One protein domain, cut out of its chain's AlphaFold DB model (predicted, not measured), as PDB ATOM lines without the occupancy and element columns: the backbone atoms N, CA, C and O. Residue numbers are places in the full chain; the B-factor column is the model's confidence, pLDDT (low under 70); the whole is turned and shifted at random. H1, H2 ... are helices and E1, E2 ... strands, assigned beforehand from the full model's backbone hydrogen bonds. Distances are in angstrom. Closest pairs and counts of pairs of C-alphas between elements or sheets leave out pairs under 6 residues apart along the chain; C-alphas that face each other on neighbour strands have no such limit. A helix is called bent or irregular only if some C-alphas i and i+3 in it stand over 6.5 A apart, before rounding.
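This is residues 24 to 151 of the 151 residues of the protein "HATPase_c domain-containing protein" of Deltaproteobacteria bacterium (UniProt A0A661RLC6). One long helix, H1, runs through the middle of the domain, and a long, bent hairpin of two strands, E1 and E2, stands off to the side of the first end of H1. A smaller hairpin, E3 and E4, packs beside residues 64 to 75 of H1, mostly through E4, while the short helix H3 packs on residues 63 to 70 of H1 and the short helix H2 packs on H3. The printed part has 128 residues, with three named helices and four named strands in the order E1, E2, H1, E3, E4, H2, H3; the two sheets, E1 - E2 and E3 - E4, are each antiparallel. The class is mixed, helices and strands, with under half of the residues, 61 of 128, in named elements. The whole is only just loose, close to compact, with a radius of gyration of the C-alphas of 16.9 A and spans of 51 by 37 by 34 A.

E1 is residues 35 to 43, 20.2 A long, and begins with C-alpha 35 at (147.351, 96.239, 210.836). E2 is residues 48 to 56, 20.7 A long. H1, residues 58 to 77, is 28.5 A long and ends with C-alpha 77 at (134.421, 126.868, 200.347). E3 is residues 84 to 88, 13.4 A long, and E4 is residues 95 to 99, 13.6 A long. H2 is residues 115 to 121. H3, residues 144 to 149, ends with C-alpha 149 at (134.263, 103.945, 193.934).

E1 and E2 form an antiparallel hairpin, with N 37 and O 54 at 2.9 A, within hydrogen-bond range. E1 bends by 71 degrees at residue 38 and E2 by 75 degrees at residue 53. The closest C-alphas of E1 and H1 are those of Leu 35 and Pro 58, 7.0 A apart. E3 and E4 form the other antiparallel hairpin, with N 85 and O 98 at 2.7 A. The closest C-alphas of H1 and E4, those of Ala 71 and Asn 99, are 6.0 A apart. H1 touches H3 with its residues 63 to 70 alone, closest at the C-alphas of Glu 66 and Gly 144, 4.9 A; they run opposite ways at a steep tilt of 54 degrees. H2 touches H3, about perpendicular at 74 degrees, closest at the C-alphas of Phe 120 and Lys 146, 5.9 A. H1 and H2 are apart. Every O i to N i+4 pair is within hydrogen-bond range in H2; in H1 15 of 16 are, and in H3 0 of 2, beside 2 of 3 O i to N i+3 pairs.

The two C-alphas farthest apart, those of Ser 46 and Asp 110, are 53.8 A apart. The printed part has no cut. The links from E4 to H2, 15 residues, and from H2 to H3, 22 residues, are long; in the first, residues 108 to 109 pair with residues 113 to 114, antiparallel. Residues 89 to 94 stand free. The mean pLDDT of the printed part is 82.2, and residues 123 to 151 are under 70.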
ATOM      1  N   ARG A  24     147.068  96.664 193.125       81.94
ATOM      2  CA  ARG A  24     148.067  97.305 193.996       81.94
ATOM      3  C   ARG A  24     147.434  98.449 194.800       81.94
ATOM      4  O   ARG A  24     147.912  99.581 194.687       81.94
ATOM      5  N   PRO A  25     146.388  98.178 195.603       80.62
ATOM      6  CA  PRO A  25     145.704  99.208 196.388       80.62
ATOM      7  C   PRO A  25     146.646  99.892 197.388       80.62
ATOM      8  O   PRO A  25     146.522 101.094 197.612       80.62
ATOM      9  N   ASP A  26     147.665  99.176 197.875       78.44
ATOM     10  CA  ASP A  26     148.659  99.663 198.840       78.44
ATOM     11  C   ASP A  26     149.340 100.977 198.441       78.44
ATOM     12  O   ASP A  26     149.714 101.771 199.298       78.44
ATOM     13  N   THR A  27     149.510 101.221 197.137       79.81
ATOM     14  CA  THR A  27     150.166 102.439 196.623       79.81
ATOM     15  C   THR A  27     149.237 103.659 196.609       79.81
ATOM     16  O   THR A  27     149.716 104.780 196.461       79.81
ATOM     17  N   TYR A  28     147.927 103.449 196.742       79.00
ATOM     18  CA  TYR A  28     146.896 104.484 196.634       79.00
ATOM     19  C   TYR A  28     146.261 104.762 197.995       79.00
ATOM     20  O   TYR A  28     146.273 105.893 198.469       79.00
ATOM     21  N   VAL A  29     145.770 103.707 198.649       82.56
ATOM     22  CA  VAL A  29     144.976 103.808 199.883       82.56
ATOM     23  C   VAL A  29     145.648 103.151 201.093       82.56
ATOM     24  O   VAL A  29     145.166 103.282 202.213       82.56
ATOM     25  N   GLY A  30     146.782 102.478 200.895       85.50
ATOM     26  CA  GLY A  30     147.449 101.688 201.930       85.50
ATOM     27  C   GLY A  30     146.977 100.232 201.975       85.50
ATOM     28  O   GLY A  30     146.202  99.791 201.128       85.50
ATOM     29  N   GLY A  31     147.508  99.480 202.942       87.69
ATOM     30  CA  GLY A  31     147.305  98.034 203.057       87.69
ATOM     31  C   GLY A  31     145.841  97.628 203.226       87.69
ATOM     32  O   GLY A  31     145.099  98.268 203.971       87.69
ATOM     33  N   THR A  32     145.437  96.536 202.576       89.50
ATOM     34  CA  THR A  32     144.118  95.904 202.777       89.50
ATOM     35  C   THR A  32     144.106  94.876 203.909       89.50
ATOM     36  O   THR A  32     143.038  94.453 204.340       89.50
ATOM     37  N   GLU A  33     145.280  94.477 204.396       91.88
ATOM     38  CA  GLU A  33     145.434  93.550 205.520       91.88
ATOM     39  C   GLU A  33     145.249  94.256 206.868       91.88
ATOM     40  O   GLU A  33     145.532  95.450 207.006       91.88
ATOM     41  N   MET A  34     144.811  93.503 207.881       93.81
ATOM     42  CA  MET A  34     144.680  94.004 209.252       93.81
ATOM     43  C   MET A  34     146.046  94.429 209.796       93.81
ATOM     44  O   MET A  34     146.976  93.623 209.864       93.81
ATOM     45  N   LEU A  35     146.152  95.686 210.222       93.75
ATOM     46  CA  LEU A  35     147.351  96.239 210.836       93.75
ATOM     47  C   LEU A  35     147.055  96.621 212.285       93.75
ATOM     48  O   LEU A  35     146.137  97.395 212.554       93.75
ATOM     49  N   GLU A  36     147.860  96.109 213.214       96.44
ATOM     50  CA  GLU A  36     147.838  96.570 214.599       96.44
ATOM     51  C   GLU A  36     148.611  97.882 214.723       96.44
ATOM     52  O   GLU A  36     149.763  97.997 214.305       96.44
ATOM     53  N   THR A  37     147.970  98.905 215.274       93.19
ATOM     54  CA  THR A  37     148.571 100.225 215.475       93.19
ATOM     55  C   THR A  37     148.060 100.832 216.769       93.19
ATOM     56  O   THR A  37     146.907 100.656 217.162       93.19
ATOM     57  N   GLU A  38     148.934 101.559 217.454       96.00
ATOM     58  CA  GLU A  38     148.550 102.358 218.607       96.00
ATOM     59  C   GLU A  38     147.915 103.673 218.127       96.00
ATOM     60  O   GLU A  38     148.571 104.482 217.470       96.00
ATOM     61  N   ALA A  39     146.638 103.887 218.449       94.19
ATOM     62  CA  ALA A  39     145.864 105.032 217.982       94.19
ATOM     63  C   ALA A  39     145.102 105.718 219.121       94.19
ATOM     64  O   ALA A  39     144.819 105.124 220.166       94.19
ATOM     65  N   TRP A  40     144.752 106.984 218.895       95.12
ATOM     66  CA  TRP A  40     143.828 107.732 219.740       95.12
ATOM     67  C   TRP A  40     142.397 107.431 219.312       95.12
ATOM     68  O   TRP A  40     142.041 107.638 218.154       95.12
ATOM     69  N   VAL A  41     141.579 106.944 220.240       94.25
ATOM     70  CA  VAL A  41     140.200 106.541 219.965       94.25
ATOM     71  C   VAL A  41     139.276 107.174 220.993       94.25
ATOM     72  O   VAL A  41     139.626 107.275 222.168       94.25
ATOM     73  N   TRP A  42     138.102 107.611 220.543       94.06
ATOM     74  CA  TRP A  42     137.031 108.030 221.437       94.06
ATOM     75  C   TRP A  42     136.464 106.814 222.172       94.06
ATOM     76  O   TRP A  42     136.042 105.843 221.542       94.06
ATOM     77  N   ASP A  43     136.480 106.865 223.497       93.88
ATOM     78  CA  ASP A  43     135.872 105.875 224.372       93.88
ATOM     79  C   ASP A  43     134.528 106.403 224.881       93.88
ATOM     80  O   ASP A  43     134.470 107.428 225.566       93.88
ATOM     81  N   GLU A  44     133.447 105.711 224.522       90.94
ATOM     82  CA  GLU A  44     132.081 106.099 224.882       90.94
ATOM     83  C   GLU A  44     131.831 105.993 226.389       90.94
ATOM     84  O   GLU A  44     131.159 106.857 226.953       90.94
ATOM     85  N   GLU A  45     132.414 104.993 227.057       93.38
ATOM     86  CA  GLU A  45     132.180 104.748 228.483       93.38
ATOM     87  C   GLU A  45     132.812 105.847 229.342       93.38
ATOM     88  O   GLU A  45     132.171 106.408 230.232       93.38
ATOM     89  N   SER A  46     134.061 106.213 229.041       93.38
ATOM     90  CA  SER A  46     134.752 107.289 229.755       93.38
ATOM     91  C   SER A  46     134.504 108.687 229.178       93.38
ATOM     92  O   SER A  46     134.914 109.671 229.803       93.38
ATOM     93  N   SER A  47     133.836 108.787 228.018       94.75
ATOM     94  CA  SER A  47     133.622 110.026 227.251       94.75
ATOM     95  C   SER A  47     134.918 110.824 227.042       94.75
ATOM     96  O   SER A  47     134.967 112.043 227.235       94.75
ATOM     97  N   LYS A  48     136.005 110.119 226.707       95.00
ATOM     98  CA  LYS A  48     137.355 110.682 226.544       95.00
ATOM     99  C   LYS A  48     138.076 110.051 225.363       95.00
ATOM    100  O   LYS A  48     137.801 108.925 224.968       95.00
ATOM    101  N   ILE A  49     139.063 110.771 224.835       95.94
ATOM    102  CA  ILE A  49     140.005 110.212 223.866       95.94
ATOM    103  C   ILE A  49     141.105 109.478 224.641       95.94
ATOM    104  O   ILE A  49     141.798 110.081 225.463       95.94
ATOM    105  N   CYS A  50     141.273 108.184 224.379       95.81
ATOM    106  CA  CYS A  50     142.288 107.342 225.005       95.81
ATOM    107  C   CYS A  50     143.203 106.709 223.951       95.81
ATOM    108  O   CYS A  50     142.828 106.536 222.790       95.81
ATOM    109  N   ARG A  51     144.438 106.396 224.347       95.94
ATOM    110  CA  ARG A  51     145.420 105.747 223.476       95.94
ATOM    111  C   ARG A  51     145.339 104.239 223.683       95.94
ATOM    112  O   ARG A  51     145.471 103.778 224.815       95.94
ATOM    113  N   ARG A  52     145.096 103.478 222.614       94.88
ATOM    114  CA  ARG A  52     144.997 102.013 222.670       94.88
ATOM    115  C   ARG A  52     145.475 101.360 221.380       94.88
ATOM    116  O   ARG A  52     145.485 101.989 220.324       94.88
ATOM    117  N   VAL A  53     145.842 100.087 221.472       96.25
ATOM    118  CA  VAL A  53     146.130  99.265 220.294       96.25
ATOM    119  C   VAL A  53     144.808  98.890 219.631       96.25
ATOM    120  O   VAL A  53     143.889  98.390 220.283       96.25
ATOM    121  N   VAL A  54     144.707  99.169 218.337       95.31
ATOM    122  CA  VAL A  54     143.579  98.801 217.479       95.31
ATOM    123  C   VAL A  54     144.092  98.031 216.272       95.31
ATOM    124  O   VAL A  54     145.222  98.237 215.840       95.31
ATOM    125  N   SER A  55     143.250  97.156 215.730       95.69
ATOM    126  CA  SER A  55     143.538  96.395 214.518       95.69
ATOM    127  C   SER A  55     142.493  96.739 213.465       95.69
ATOM    128  O   SER A  55     141.296  96.578 213.715       95.69
ATOM    129  N   TYR A  56     142.928  97.271 212.325       92.62
ATOM    130  CA  TYR A  56     142.053  97.645 211.212       92.62
ATOM    131  C   TYR A  56     142.832  97.633 209.888       92.62
ATOM    132  O   TYR A  56     144.057  97.762 209.912       92.62
ATOM    133  N   PRO A  57     142.159  97.496 208.731       92.94
ATOM    134  CA  PRO A  57     142.817  97.620 207.438       92.94
ATOM    135  C   PRO A  57     143.018  99.107 207.090       92.94
ATOM    136  O   PRO A  57     142.029  99.844 206.997       92.94
ATOM    137  N   PRO A  58     144.261  99.588 206.886       91.06
ATOM    138  CA  PRO A  58     144.535 100.995 206.573       91.06
ATOM    139  C   PRO A  58     143.750 101.541 205.374       91.06
ATOM    140  O   PRO A  58     143.281 102.678 205.427       91.06
ATOM    141  N   ALA A  59     143.553 100.717 204.340       89.69
ATOM    142  CA  ALA A  59     142.786 101.070 203.149       89.69
ATOM    143  C   ALA A  59     141.364 101.544 203.475       89.69
ATOM    144  O   ALA A  59     140.928 102.558 202.937       89.69
ATOM    145  N   LEU A  60     140.670 100.859 204.393       91.19
ATOM    146  CA  LEU A  60     139.298 101.201 204.784       91.19
ATOM    147  C   LEU A  60     139.231 102.577 205.449       91.19
ATOM    148  O   LEU A  60     138.350 103.380 205.148       91.19
ATOM    149  N   LEU A  61     140.181 102.862 206.344       90.94
ATOM    150  CA  LEU A  61     140.246 104.169 206.986       90.94
ATOM    151  C   LEU A  61     140.544 105.259 205.954       90.94
ATOM    152  O   LEU A  61     139.969 106.341 206.030       90.94
ATOM    153  N   LYS A  62     141.410 104.968 204.976       87.81
ATOM    154  CA  LYS A  62     141.816 105.953 203.979       87.81
ATOM    155  C   LYS A  62     140.696 106.314 203.005       87.81
ATOM    156  O   LYS A  62     140.506 107.496 202.744       87.81
ATOM    157  N   ILE A  63     139.930 105.337 202.513       89.44
ATOM    158  CA  ILE A  63     138.780 105.619 201.635       89.44
ATOM    159  C   ILE A  63     137.704 106.436 202.367       89.44
ATOM    160  O   ILE A  63     137.143 107.375 201.810       89.44
ATOM    161  N   PHE A  64     137.460 106.153 203.649       92.25
ATOM    162  CA  PHE A  64     136.543 106.956 204.454       92.25
ATOM    163  C   PHE A  64     137.059 108.391 204.664       92.25
ATOM    164  O   PHE A  64     136.310 109.351 204.467       92.25
ATOM    165  N   ASP A  65     138.340 108.534 205.019       88.81
ATOM    166  CA  ASP A  65     139.016 109.822 205.218       88.81
ATOM    167  C   ASP A  65     138.911 110.725 203.982       88.81
ATOM    168  O   ASP A  65     138.559 111.893 204.108       88.81
ATOM    169  N   GLU A  66     139.112 110.187 202.777       87.62
ATOM    170  CA  GLU A  66     139.015 110.969 201.537       87.62
ATOM    171  C   GLU A  66     137.616 111.572 201.317       87.62
ATOM    172  O   GLU A  66     137.491 112.732 200.920       87.62
ATOM    173  N   ILE A  67     136.544 110.829 201.610       90.31
ATOM    174  CA  ILE A  67     135.175 111.360 201.500       90.31
ATOM    175  C   ILE A  67     134.908 112.413 202.580       90.31
ATOM    176  O   ILE A  67     134.324 113.461 202.293       90.31
ATOM    177  N   LEU A  68     135.369 112.175 203.810       91.94
ATOM    178  CA  LEU A  68     135.200 113.116 204.913       91.94
ATOM    179  C   LEU A  68     135.962 114.430 204.672       91.94
ATOM    180  O   LEU A  68     135.429 115.511 204.928       91.94
ATOM    181  N   VAL A  69     137.185 114.350 204.144       89.25
ATOM    182  CA  VAL A  69     137.989 115.518 203.766       89.25
ATOM    183  C   VAL A  69     137.309 116.304 202.649       89.25
ATOM    184  O   VAL A  69     137.259 117.524 202.747       89.25
ATOM    185  N   ASN A  70     136.699 115.645 201.657       87.56
ATOM    186  CA  ASN A  70     135.930 116.345 200.620       87.56
ATOM    187  C   ASN A  70     134.743 117.130 201.205       87.56
ATOM    188  O   ASN A  70     134.536 118.288 200.841       87.56
ATOM    189  N   ALA A  71     133.994 116.539 202.141       90.94
ATOM    190  CA  ALA A  71     132.898 117.231 202.824       90.94
ATOM    191  C   ALA A  71     133.402 118.425 203.660       90.94
ATOM    192  O   ALA A  71     132.795 119.497 203.663       90.94
ATOM    193  N   ARG A  72     134.550 118.277 204.333       91.44
ATOM    194  CA  ARG A  72     135.204 119.375 205.061       91.44
ATOM    195  C   ARG A  72     135.673 120.483 204.120       91.44
ATOM    196  O   ARG A  72     135.448 121.655 204.410       91.44
ATOM    197  N   ASP A  73     136.306 120.136 203.007       87.62
ATOM    198  CA  ASP A  73     136.767 121.101 202.010       87.62
ATOM    199  C   ASP A  73     135.578 121.860 201.399       87.62
ATOM    200  O   ASP A  73     135.678 123.058 201.140       87.62
ATOM    201  N   HIS A  74     134.422 121.204 201.240       89.44
ATOM    202  CA  HIS A  74     133.170 121.881 200.904       89.44
ATOM    203  C   HIS A  74     132.761 122.900 201.977       89.44
ATOM    204  O   HIS A  74     132.529 124.054 201.637       89.44
ATOM    205  N   SER A  75     132.777 122.532 203.264       91.19
ATOM    206  CA  SER A  75     132.417 123.460 204.356       91.19
ATOM    207  C   SER A  75     133.316 124.692 204.488       91.19
ATOM    208  O   SER A  75     132.927 125.676 205.105       91.19
ATOM    209  N   ILE A  76     134.532 124.642 203.938       89.81
ATOM    210  CA  ILE A  76     135.449 125.791 203.907       89.81
ATOM    211  C   ILE A  76     135.129 126.708 202.720       89.81
ATOM    212  O   ILE A  76     135.301 127.919 202.822       89.81
ATOM    213  N   ARG A  77     134.709 126.132 201.587       87.88
ATOM    214  CA  ARG A  77     134.421 126.868 200.347       87.88
ATOM    215  C   ARG A  77     133.028 127.491 200.340       87.88
ATOM    216  O   ARG A  77     132.861 128.560 199.768       87.88
ATOM    217  N   ASP A  78     132.064 126.831 200.972       90.56
ATOM    218  CA  ASP A  78     130.681 127.280 201.072       90.56
ATOM    219  C   ASP A  78     130.325 127.599 202.528       90.56
ATOM    220  O   ASP A  78     130.149 126.708 203.361       90.56
ATOM    221  N   GLU A  79     130.171 128.891 202.822       92.69
ATOM    222  CA  GLU A  79     129.810 129.394 204.153       92.69
ATOM    223  C   GLU A  79     128.425 128.916 204.628       92.69
ATOM    224  O   GLU A  79     128.132 128.950 205.826       92.69
ATOM    225  N   THR A  80     127.558 128.454 203.717       96.06
ATOM    226  CA  THR A  80     126.228 127.926 204.055       96.06
ATOM    227  C   THR A  80     126.258 126.462 204.510       96.06
ATOM    228  O   THR A  80     125.288 125.968 205.097       96.06
ATOM    229  N   CYS A  81     127.381 125.766 204.313       95.31
ATOM    230  CA  CYS A  81     127.586 124.397 204.765       95.31
ATOM    231  C   CYS A  81     127.932 124.357 206.266       95.31
ATOM    232  O   CYS A  81     129.090 124.369 206.685       95.31
ATOM    233  N   THR A  82     126.903 124.256 207.102       96.06
ATOM    234  CA  THR A  82     127.012 124.267 208.571       96.06
ATOM    235  C   THR A  82     127.027 122.884 209.228       96.06
ATOM    236  O   THR A  82     127.201 122.784 210.444       96.06
ATOM    237  N   GLN A  83     126.769 121.808 208.481       96.69
ATOM    238  CA  GLN A  83     126.629 120.456 209.016       96.69
ATOM    239  C   GLN A  83     127.252 119.416 208.085       96.69
ATOM    240  O   GLN A  83     126.904 119.317 206.913       96.69
ATOM    241  N   ILE A  84     128.088 118.560 208.675       96.88
ATOM    242  CA  ILE A  84     128.514 117.286 208.096       96.88
ATOM    243  C   ILE A  84     127.971 116.175 208.996       96.88
ATOM    244  O   ILE A  84     128.164 116.195 210.213       96.88
ATOM    245  N   ARG A  85     127.264 115.216 208.404       97.62
ATOM    246  CA  ARG A  85     126.687 114.047 209.062       97.62
ATOM    247  C   ARG A  85     127.377 112.796 208.545       97.62
ATOM    248  O   ARG A  85     127.435 112.574 207.340       97.62
ATOM    249  N   VAL A  86     127.849 111.974 209.475       96.81
ATOM    250  CA  VAL A  86     128.394 110.647 209.188       96.81
ATOM    251  C   VAL A  86     127.486 109.606 209.829       96.81
ATOM    252  O   VAL A  86     127.217 109.679 211.028       96.81
ATOM    253  N   THR A  87     127.030 108.649 209.032       96.69
ATOM    254  CA  THR A  87     126.227 107.507 209.475       96.69
ATOM    255  C   THR A  87     126.997 106.228 209.173       96.69
ATOM    256  O   THR A  87     127.509 106.062 208.067       96.69
ATOM    257  N   LEU A  88     127.084 105.342 210.163       94.69
ATOM    258  CA  LEU A  88     127.723 104.035 210.048       94.69
ATOM    259  C   LEU A  88     126.682 102.965 210.362       94.69
ATOM    260  O   LEU A  88     126.276 102.821 211.517       94.69
ATOM    261  N   ASP A  89     126.267 102.220 209.347       94.31
ATOM    262  CA  ASP A  89     125.421 101.051 209.516       94.31
ATOM    263  C   ASP A  89     126.304  99.801 209.562       94.31
ATOM    264  O   ASP A  89     126.903  99.376 208.575       94.31
ATOM    265  N   ARG A  90     126.414  99.213 210.754       92.19
ATOM    266  CA  ARG A  90     127.244  98.025 210.984       92.19
ATOM    267  C   ARG A  90     126.584  96.733 210.509       92.19
ATOM    268  O   ARG A  90     127.291  95.742 210.363       92.19
ATOM    269  N   GLU A  91     125.267  96.726 210.317       94.69
ATOM    270  CA  GLU A  91     124.541  95.550 209.839       94.69
ATOM    271  C   GLU A  91     124.694  95.409 208.326       94.69
ATOM    272  O   GLU A  91     124.988  94.320 207.833       94.69
ATOM    273  N   THR A  92     124.549  96.515 207.593       95.50
ATOM    274  CA  THR A  92     124.697  96.531 206.129       95.50
ATOM    275  C   THR A  92     126.137  96.766 205.673       95.50
ATOM    276  O   THR A  92     126.495  96.395 204.556       95.50
ATOM    277  N   GLY A  93     126.976  97.356 206.531       90.38
ATOM    278  CA  GLY A  93     128.319  97.817 206.181       90.38
ATOM    279  C   GLY A  93     128.332  99.172 205.465       90.38
ATOM    280  O   GLY A  93     129.381  99.578 204.967       90.38
ATOM    281  N   GLU A  94     127.192  99.869 205.390       94.56
ATOM    282  CA  GLU A  94     127.092 101.169 204.732       94.56
ATOM    283  C   GLU A  94     127.748 102.281 205.566       94.56
ATOM    284  O   GLU A  94     127.501 102.441 206.766       94.56
ATOM    285  N   ILE A  95     128.563 103.098 204.895       94.50
ATOM    286  CA  ILE A  95     129.120 104.337 205.434       94.50
ATOM    287  C   ILE A  95     128.599 105.489 204.582       94.50
ATOM    288  O   ILE A  95     128.906 105.580 203.395       94.50
ATOM    289  N   SER A  96     127.849 106.390 205.208       95.12
ATOM    290  CA  SER A  96     127.230 107.537 204.548       95.12
ATOM    291  C   SER A  96     127.802 108.840 205.107       95.12
ATOM    292  O   SER A  96     127.754 109.080 206.313       95.12
ATOM    293  N   VAL A  97     128.339 109.692 204.230       95.62
ATOM    294  CA  VAL A  97     128.841 111.038 204.552       95.62
ATOM    295  C   VAL A  97     127.998 112.051 203.786       95.62
ATOM    296  O   VAL A  97     127.942 112.017 202.560       95.62
ATOM    297  N   GLN A  98     127.338 112.951 204.507       95.75
ATOM    298  CA  GLN A  98     126.465 113.978 203.946       95.75
ATOM    299  C   GLN A  98     126.873 115.349 204.477       95.75
ATOM    300  O   GLN A  98     127.046 115.513 205.682       95.75
ATOM    301  N   ASN A  99     126.954 116.346 203.605       95.38
ATOM    302  CA  ASN A  99     127.056 117.751 203.984       95.38
ATOM    303  C   ASN A  99     125.871 118.539 203.416       95.38
ATOM    304  O   ASN A  99     125.321 118.172 202.377       95.38
ATOM    305  N   ASN A 100     125.454 119.596 204.113       95.75
ATOM    306  CA  ASN A 100     124.534 120.588 203.554       95.75
ATOM    307  C   ASN A 100     125.310 121.663 202.766       95.75
ATOM    308  O   ASN A 100     126.517 121.528 202.554       95.75
ATOM    309  N   GLY A 101     124.603 122.707 202.334       93.25
ATOM    310  CA  GLY A 101     125.153 123.776 201.507       93.25
ATOM    311  C   GLY A 101     124.815 123.608 200.028       93.25
ATOM    312  O   GLY A 101     123.853 122.913 199.679       93.25
ATOM    313  N   GLU A 102     125.587 124.264 199.171       91.44
ATOM    314  CA  GLU A 102     125.480 124.151 197.725       91.44
ATOM    315  C   GLU A 102     125.798 122.719 197.264       91.44
ATOM    316  O   GLU A 102     126.647 122.015 197.808       91.44
ATOM    317  N   GLY A 103     125.029 122.236 196.293       88.12
ATOM    318  CA  GLY A 103     125.238 120.915 195.714       88.12
ATOM    319  C   GLY A 103     126.223 120.956 194.551       88.12
ATOM    320  O   GLY A 103     126.563 122.010 194.024       88.12
ATOM    321  N   VAL A 104     126.609 119.779 194.067       87.25
ATOM    322  CA  VAL A 104     127.270 119.672 192.760       87.25
ATOM    323  C   VAL A 104     126.261 120.028 191.667       87.25
ATOM    324  O   VAL A 104     125.157 119.476 191.643       87.25
ATOM    325  N   ALA A 105     126.643 120.909 190.739       89.44
ATOM    326  CA  ALA A 105     125.797 121.272 189.607       89.44
ATOM    327  C   ALA A 105     125.437 120.042 188.751       89.44
ATOM    328  O   ALA A 105     126.269 119.178 188.468       89.44
ATOM    329  N   VAL A 106     124.173 119.958 188.331       91.69
ATOM    330  CA  VAL A 106     123.643 118.834 187.545       91.69
ATOM    331  C   VAL A 106     123.489 119.270 186.093       91.69
ATOM    332  O   VAL A 106     122.393 119.550 185.614       91.69
ATOM    333  N   GLU A 107     124.616 119.336 185.394       92.81
ATOM    334  CA  GLU A 107     124.686 119.784 184.003       92.81
ATOM    335  C   GLU A 107     125.619 118.917 183.154       92.81
ATOM    336  O   GLU A 107     126.409 118.125 183.676       92.81
ATOM    337  N   MET A 108     125.490 119.038 181.832       93.00
ATOM    338  CA  MET A 108     126.361 118.364 180.871       93.00
ATOM    339  C   MET A 108     127.683 119.128 180.761       93.00
ATOM    340  O   MET A 108     127.678 120.321 180.477       93.00
ATOM    341  N   HIS A 109     128.803 118.434 180.941       90.81
ATOM    342  CA  HIS A 109     130.143 118.977 180.729       90.81
ATOM    343  C   HIS A 109     130.573 118.812 179.261       90.81
ATOM    344  O   HIS A 109     130.139 117.874 178.587       90.81
ATOM    345  N   ASP A 110     131.521 119.627 178.795       87.00
ATOM    346  CA  ASP A 110     132.105 119.559 177.438       87.00
ATOM    347  C   ASP A 110     132.789 118.213 177.117       87.00
ATOM    348  O   ASP A 110     133.033 117.872 175.962       87.00
ATOM    349  N   GLU A 111     133.032 117.399 178.147       83.25
ATOM    350  CA  GLU A 111     133.529 116.014 178.059       83.25
ATOM    351  C   GLU A 111     132.428 115.002 177.671       83.25
ATOM    352  O   GLU A 111     132.650 113.785 177.680       83.25
ATOM    353  N   GLY A 112     131.221 115.492 177.363       88.88
ATOM    354  CA  GLY A 112     130.086 114.700 176.894       88.88
ATOM    355  C   GLY A 112     129.440 113.825 177.969       88.88
ATOM    356  O   GLY A 112     128.837 112.807 177.637       88.88
ATOM    357  N   CYS A 113     129.587 114.179 179.248       88.62
ATOM    358  CA  CYS A 113     128.932 113.497 180.364       88.62
ATOM    359  C   CYS A 113     128.441 114.479 181.428       88.62
ATOM    360  O   CYS A 113     128.845 115.641 181.452       88.62
ATOM    361  N   MET A 114     127.601 113.997 182.344       90.44
ATOM    362  CA  MET A 114     127.117 114.804 183.464       90.44
ATOM    363  C   MET A 114     128.267 115.173 184.411       90.44
ATOM    364  O   MET A 114     129.130 114.340 184.696       90.44
ATOM    365  N   LEU A 115     128.266 116.393 184.949       87.12
ATOM    366  CA  LEU A 115     129.308 116.867 185.864       87.12
ATOM    367  C   LEU A 115     129.492 115.960 187.103       87.12
ATOM    368  O   LEU A 115     130.641 115.622 187.400       87.12
ATOM    369  N   PRO A 116     128.431 115.453 187.774       87.75
ATOM    370  CA  PRO A 116     128.598 114.484 188.859       87.75
ATOM    371  C   PRO A 116     129.290 113.184 188.414       87.75
ATOM    372  O   PRO A 116     130.152 112.667 189.123       87.75
ATOM    373  N   GLU A 117     128.973 112.673 187.217       87.06
ATOM    374  CA  GLU A 117     129.647 111.493 186.652       87.06
ATOM    375  C   GLU A 117     131.133 111.773 186.420       87.06
ATOM    376  O   GLU A 117     131.985 110.931 186.706       87.06
ATOM    377  N   LEU A 118     131.459 112.969 185.933       85.12
ATOM    378  CA  LEU A 118     132.831 113.369 185.666       85.12
ATOM    379  C   LEU A 118     133.665 113.377 186.955       85.12
ATOM    380  O   LEU A 118     134.689 112.692 187.034       85.12
ATOM    381  N   ILE A 119     133.222 114.111 187.979       81.69
ATOM    382  CA  ILE A 119     134.022 114.346 189.191       81.69
ATOM    383  C   ILE A 119     134.091 113.129 190.122       81.69
ATOM    384  O   ILE A 119     135.111 112.949 190.788       81.69
ATOM    385  N   PHE A 120     133.068 112.265 190.140       81.25
ATOM    386  CA  PHE A 120     133.062 111.049 190.965       81.25
ATOM    387  C   PHE A 120     133.481 109.787 190.201       81.25
ATOM    388  O   PHE A 120     133.998 108.854 190.808       81.25
ATOM    389  N   GLY A 121     133.302 109.747 188.877       76.06
ATOM    390  CA  GLY A 121     133.475 108.538 188.066       76.06
ATOM    391  C   GLY A 121     134.712 108.509 187.166       76.06
ATOM    392  O   GLY A 121     135.079 107.435 186.689       76.06
ATOM    393  N   ARG A 122     135.397 109.637 186.914       71.88
ATOM    394  CA  ARG A 122     136.564 109.669 186.005       71.88
ATOM    395  C   ARG A 122     137.849 110.092 186.706       71.88
ATOM    396  O   ARG A 122     137.949 111.194 187.237       71.88
ATOM    397  N   PHE A 123     138.877 109.236 186.690       64.00
ATOM    398  CA  PHE A 123     140.209 109.560 187.232       64.00
ATOM    399  C   PHE A 123     140.730 110.900 186.685       64.00
ATOM    400  O   PHE A 123     140.593 111.171 185.497       64.00
ATOM    401  N   ARG A 124     141.344 111.723 187.554       61.31
ATOM    402  CA  ARG A 124     141.916 113.053 187.233       61.31
ATOM    403  C   ARG A 124     140.933 114.165 186.818       61.31
ATOM    404  O   ARG A 124     141.370 115.177 186.298       61.31
ATOM    405  N   ALA A 125     139.638 114.016 187.075       56.78
ATOM    406  CA  ALA A 125     138.675 115.124 187.034       56.78
ATOM    407  C   ALA A 125     138.453 115.768 188.420       56.78
ATOM    408  O   ALA A 125     138.395 115.066 189.425       56.78
ATOM    409  N   GLY A 126     138.334 117.086 188.517       59.62
ATOM    410  CA  GLY A 126     138.169 117.772 189.800       59.62
ATOM    411  C   GLY A 126     138.433 119.266 189.680       59.62
ATOM    412  O   GLY A 126     139.044 119.715 188.720       59.62
ATOM    413  N   GLU A 127     137.980 120.033 190.664       54.69
ATOM    414  CA  GLU A 127     138.043 121.504 190.646       54.69
ATOM    415  C   GLU A 127     139.414 122.069 191.075       54.69
ATOM    416  O   GLU A 127     139.654 123.272 190.994       54.69
ATOM    417  N   ASN A 128     140.333 121.208 191.526       56.50
ATOM    418  CA  ASN A 128     141.570 121.602 192.215       56.50
ATOM    419  C   ASN A 128     142.834 121.550 191.331       56.50
ATOM    420  O   ASN A 128     143.927 121.384 191.861       56.50
ATOM    421  N   PHE A 129     142.716 121.665 190.003       51.59
ATOM    422  CA  PHE A 129     143.879 121.635 189.090       51.59
ATOM    423  C   PHE A 129     144.457 123.013 188.732       51.59
ATOM    424  O   PHE A 129     145.436 123.079 187.994       51.59
ATOM    425  N   SER A 130     143.866 124.107 189.223       47.25
ATOM    426  CA  SER A 130     144.430 125.450 189.053       47.25
ATOM    427  C   SER A 130     145.375 125.778 190.212       47.25
ATOM    428  O   SER A 130     144.927 125.946 191.346       47.25
ATOM    429  N   ASP A 131     146.672 125.884 189.912       52.22
ATOM    430  CA  ASP A 131     147.740 126.257 190.857       52.22
ATOM    431  C   ASP A 131     147.777 127.773 191.170       52.22
ATOM    432  O   ASP A 131     148.638 128.236 191.920       52.22
ATOM    433  N   GLU A 132     146.870 128.572 190.591       46.31
ATOM    434  CA  GLU A 132     146.874 130.039 190.717       46.31
ATOM    435  C   GLU A 132     146.294 130.544 192.050       46.31
ATOM    436  O   GLU A 132     146.589 131.661 192.477       46.31
ATOM    437  N   GLU A 133     145.521 129.718 192.758       45.16
ATOM    438  CA  GLU A 133     144.934 130.054 194.057       45.16
ATOM    439  C   GLU A 133     145.637 129.278 195.181       45.16
ATOM    440  O   GLU A 133     145.622 128.047 195.217       45.16
ATOM    441  N   GLN A 134     146.230 129.987 196.152       40.59
ATOM    442  CA  GLN A 134     146.723 129.371 197.390       40.59
ATOM    443  C   GLN A 134     145.540 128.832 198.209       40.59
ATOM    444  O   GLN A 134     144.982 129.532 199.053       40.59
ATOM    445  N   LYS A 135     145.134 127.582 197.966       49.69
ATOM    446  CA  LYS A 135     143.994 126.972 198.663       49.69
ATOM    447  C   LYS A 135     144.418 126.241 199.936       49.69
ATOM    448  O   LYS A 135     145.345 125.434 199.944       49.69
ATOM    449  N   VAL A 136     143.671 126.485 201.012       51.28
ATOM    450  CA  VAL A 136     143.787 125.815 202.321       51.28
ATOM    451  C   VAL A 136     142.848 124.597 202.361       51.28
ATOM    452  O   VAL A 136     142.018 124.467 203.254       51.28
ATOM    453  N   VAL A 137     142.926 123.722 201.353       49.50
ATOM    454  CA  VAL A 137     142.066 122.524 201.235       49.50
ATOM    455  C   VAL A 137     142.904 121.243 201.228       49.50
ATOM    456  O   VAL A 137     144.080 121.254 200.847       49.50
ATOM    457  N   GLY A 138     142.328 120.144 201.721       49.84
ATOM    458  CA  GLY A 138     143.001 118.848 201.848       49.84
ATOM    459  C   GLY A 138     143.146 118.098 200.520       49.84
ATOM    460  O   GLY A 138     144.173 117.455 200.286       49.84
ATOM    461  N   GLY A 139     142.161 118.208 199.625       56.47
ATOM    462  CA  GLY A 139     142.130 117.502 198.343       56.47
ATOM    463  C   GLY A 139     143.110 118.067 197.311       56.47
ATOM    464  O   GLY A 139     142.816 119.061 196.653       56.47
ATOM    465  N   ARG A 140     144.260 117.406 197.114       52.84
ATOM    466  CA  ARG A 140     145.321 117.881 196.192       52.84
ATOM    467  C   ARG A 140     145.408 117.161 194.844       52.84
ATOM    468  O   ARG A 140     145.921 117.734 193.896       52.84
ATOM    469  N   ASN A 141     144.929 115.917 194.744       57.00
ATOM    470  CA  ASN A 141     145.256 115.050 193.597       57.00
ATOM    471  C   ASN A 141     144.050 114.609 192.744       57.00
ATOM    472  O   ASN A 141     144.240 113.933 191.734       57.00
ATOM    473  N   GLY A 142     142.809 114.924 193.140       53.06
ATOM    474  CA  GLY A 142     141.606 114.500 192.400       53.06
ATOM    475  C   GLY A 142     141.419 112.973 192.299       53.06
ATOM    476  O   GLY A 142     140.798 112.488 191.343       53.06
ATOM    477  N   LEU A 143     141.997 112.225 193.251       55.31
ATOM    478  CA  LEU A 143     141.940 110.758 193.364       55.31
ATOM    479  C   LEU A 143     141.005 110.284 194.488       55.31
ATOM    480  O   LEU A 143     140.365 109.250 194.337       55.31
ATOM    481  N   GLY A 144     140.866 111.078 195.554       56.38
ATOM    482  CA  GLY A 144     140.272 110.665 196.827       56.38
ATOM    483  C   GLY A 144     138.912 109.986 196.741       56.38
ATOM    484  O   GLY A 144     138.765 108.838 197.143       56.38
ATOM    485  N   SER A 145     137.917 110.657 196.159       56.47
ATOM    486  CA  SER A 145     136.572 110.085 196.028       56.47
ATOM    487  C   SER A 145     136.526 108.862 195.110       56.47
ATOM    488  O   SER A 145     135.708 107.972 195.308       56.47
ATOM    489  N   LYS A 146     137.416 108.781 194.119       59.91
ATOM    490  CA  LYS A 146     137.404 107.727 193.091       59.91
ATOM    491  C   LYS A 146     138.052 106.448 193.576       59.91
ATOM    492  O   LYS A 146     137.608 105.372 193.190       59.91
ATOM    493  N   ASP A 147     139.054 106.560 194.440       52.44
ATOM    494  CA  ASP A 147     139.663 105.400 195.080       52.44
ATOM    495  C   ASP A 147     138.629 104.632 195.933       52.44
ATOM    496  O   ASP A 147     138.738 103.414 196.052       52.44
ATOM    497  N   CYS A 148     137.566 105.299 196.414       54.22
ATOM    498  CA  CYS A 148     136.412 104.666 197.070       54.22
ATOM    499  C   CYS A 148     135.460 103.946 196.102       54.22
ATOM    500  O   CYS A 148     134.909 102.909 196.452       54.22
ATOM    501  N   PHE A 149     135.239 104.486 194.898       50.53
ATOM    502  CA  PHE A 149     134.263 103.945 193.934       50.53
ATOM    503  C   PHE A 149     134.810 102.816 193.050       50.53
ATOM    504  O   PHE A 149     134.035 102.130 192.382       50.53
ATOM    505  N   PHE A 150     136.132 102.638 192.993       44.03
ATOM    506  CA  PHE A 150     136.778 101.654 192.118       44.03
ATOM    507  C   PHE A 150     137.380 100.440 192.841       44.03
ATOM    508  O   PHE A 150     138.095  99.683 192.175       44.03
ATOM    509  N   GLN A 151     137.085 100.234 194.131       43.06
ATOM    510  CA  GLN A 151     137.330  98.961 194.831       43.06
ATOM    511  C   GLN A 151     136.182  97.966 194.644       43.06
ATOM    512  O   GLN A 151     135.014  98.405 194.583       43.06
TER     513      GLN A 151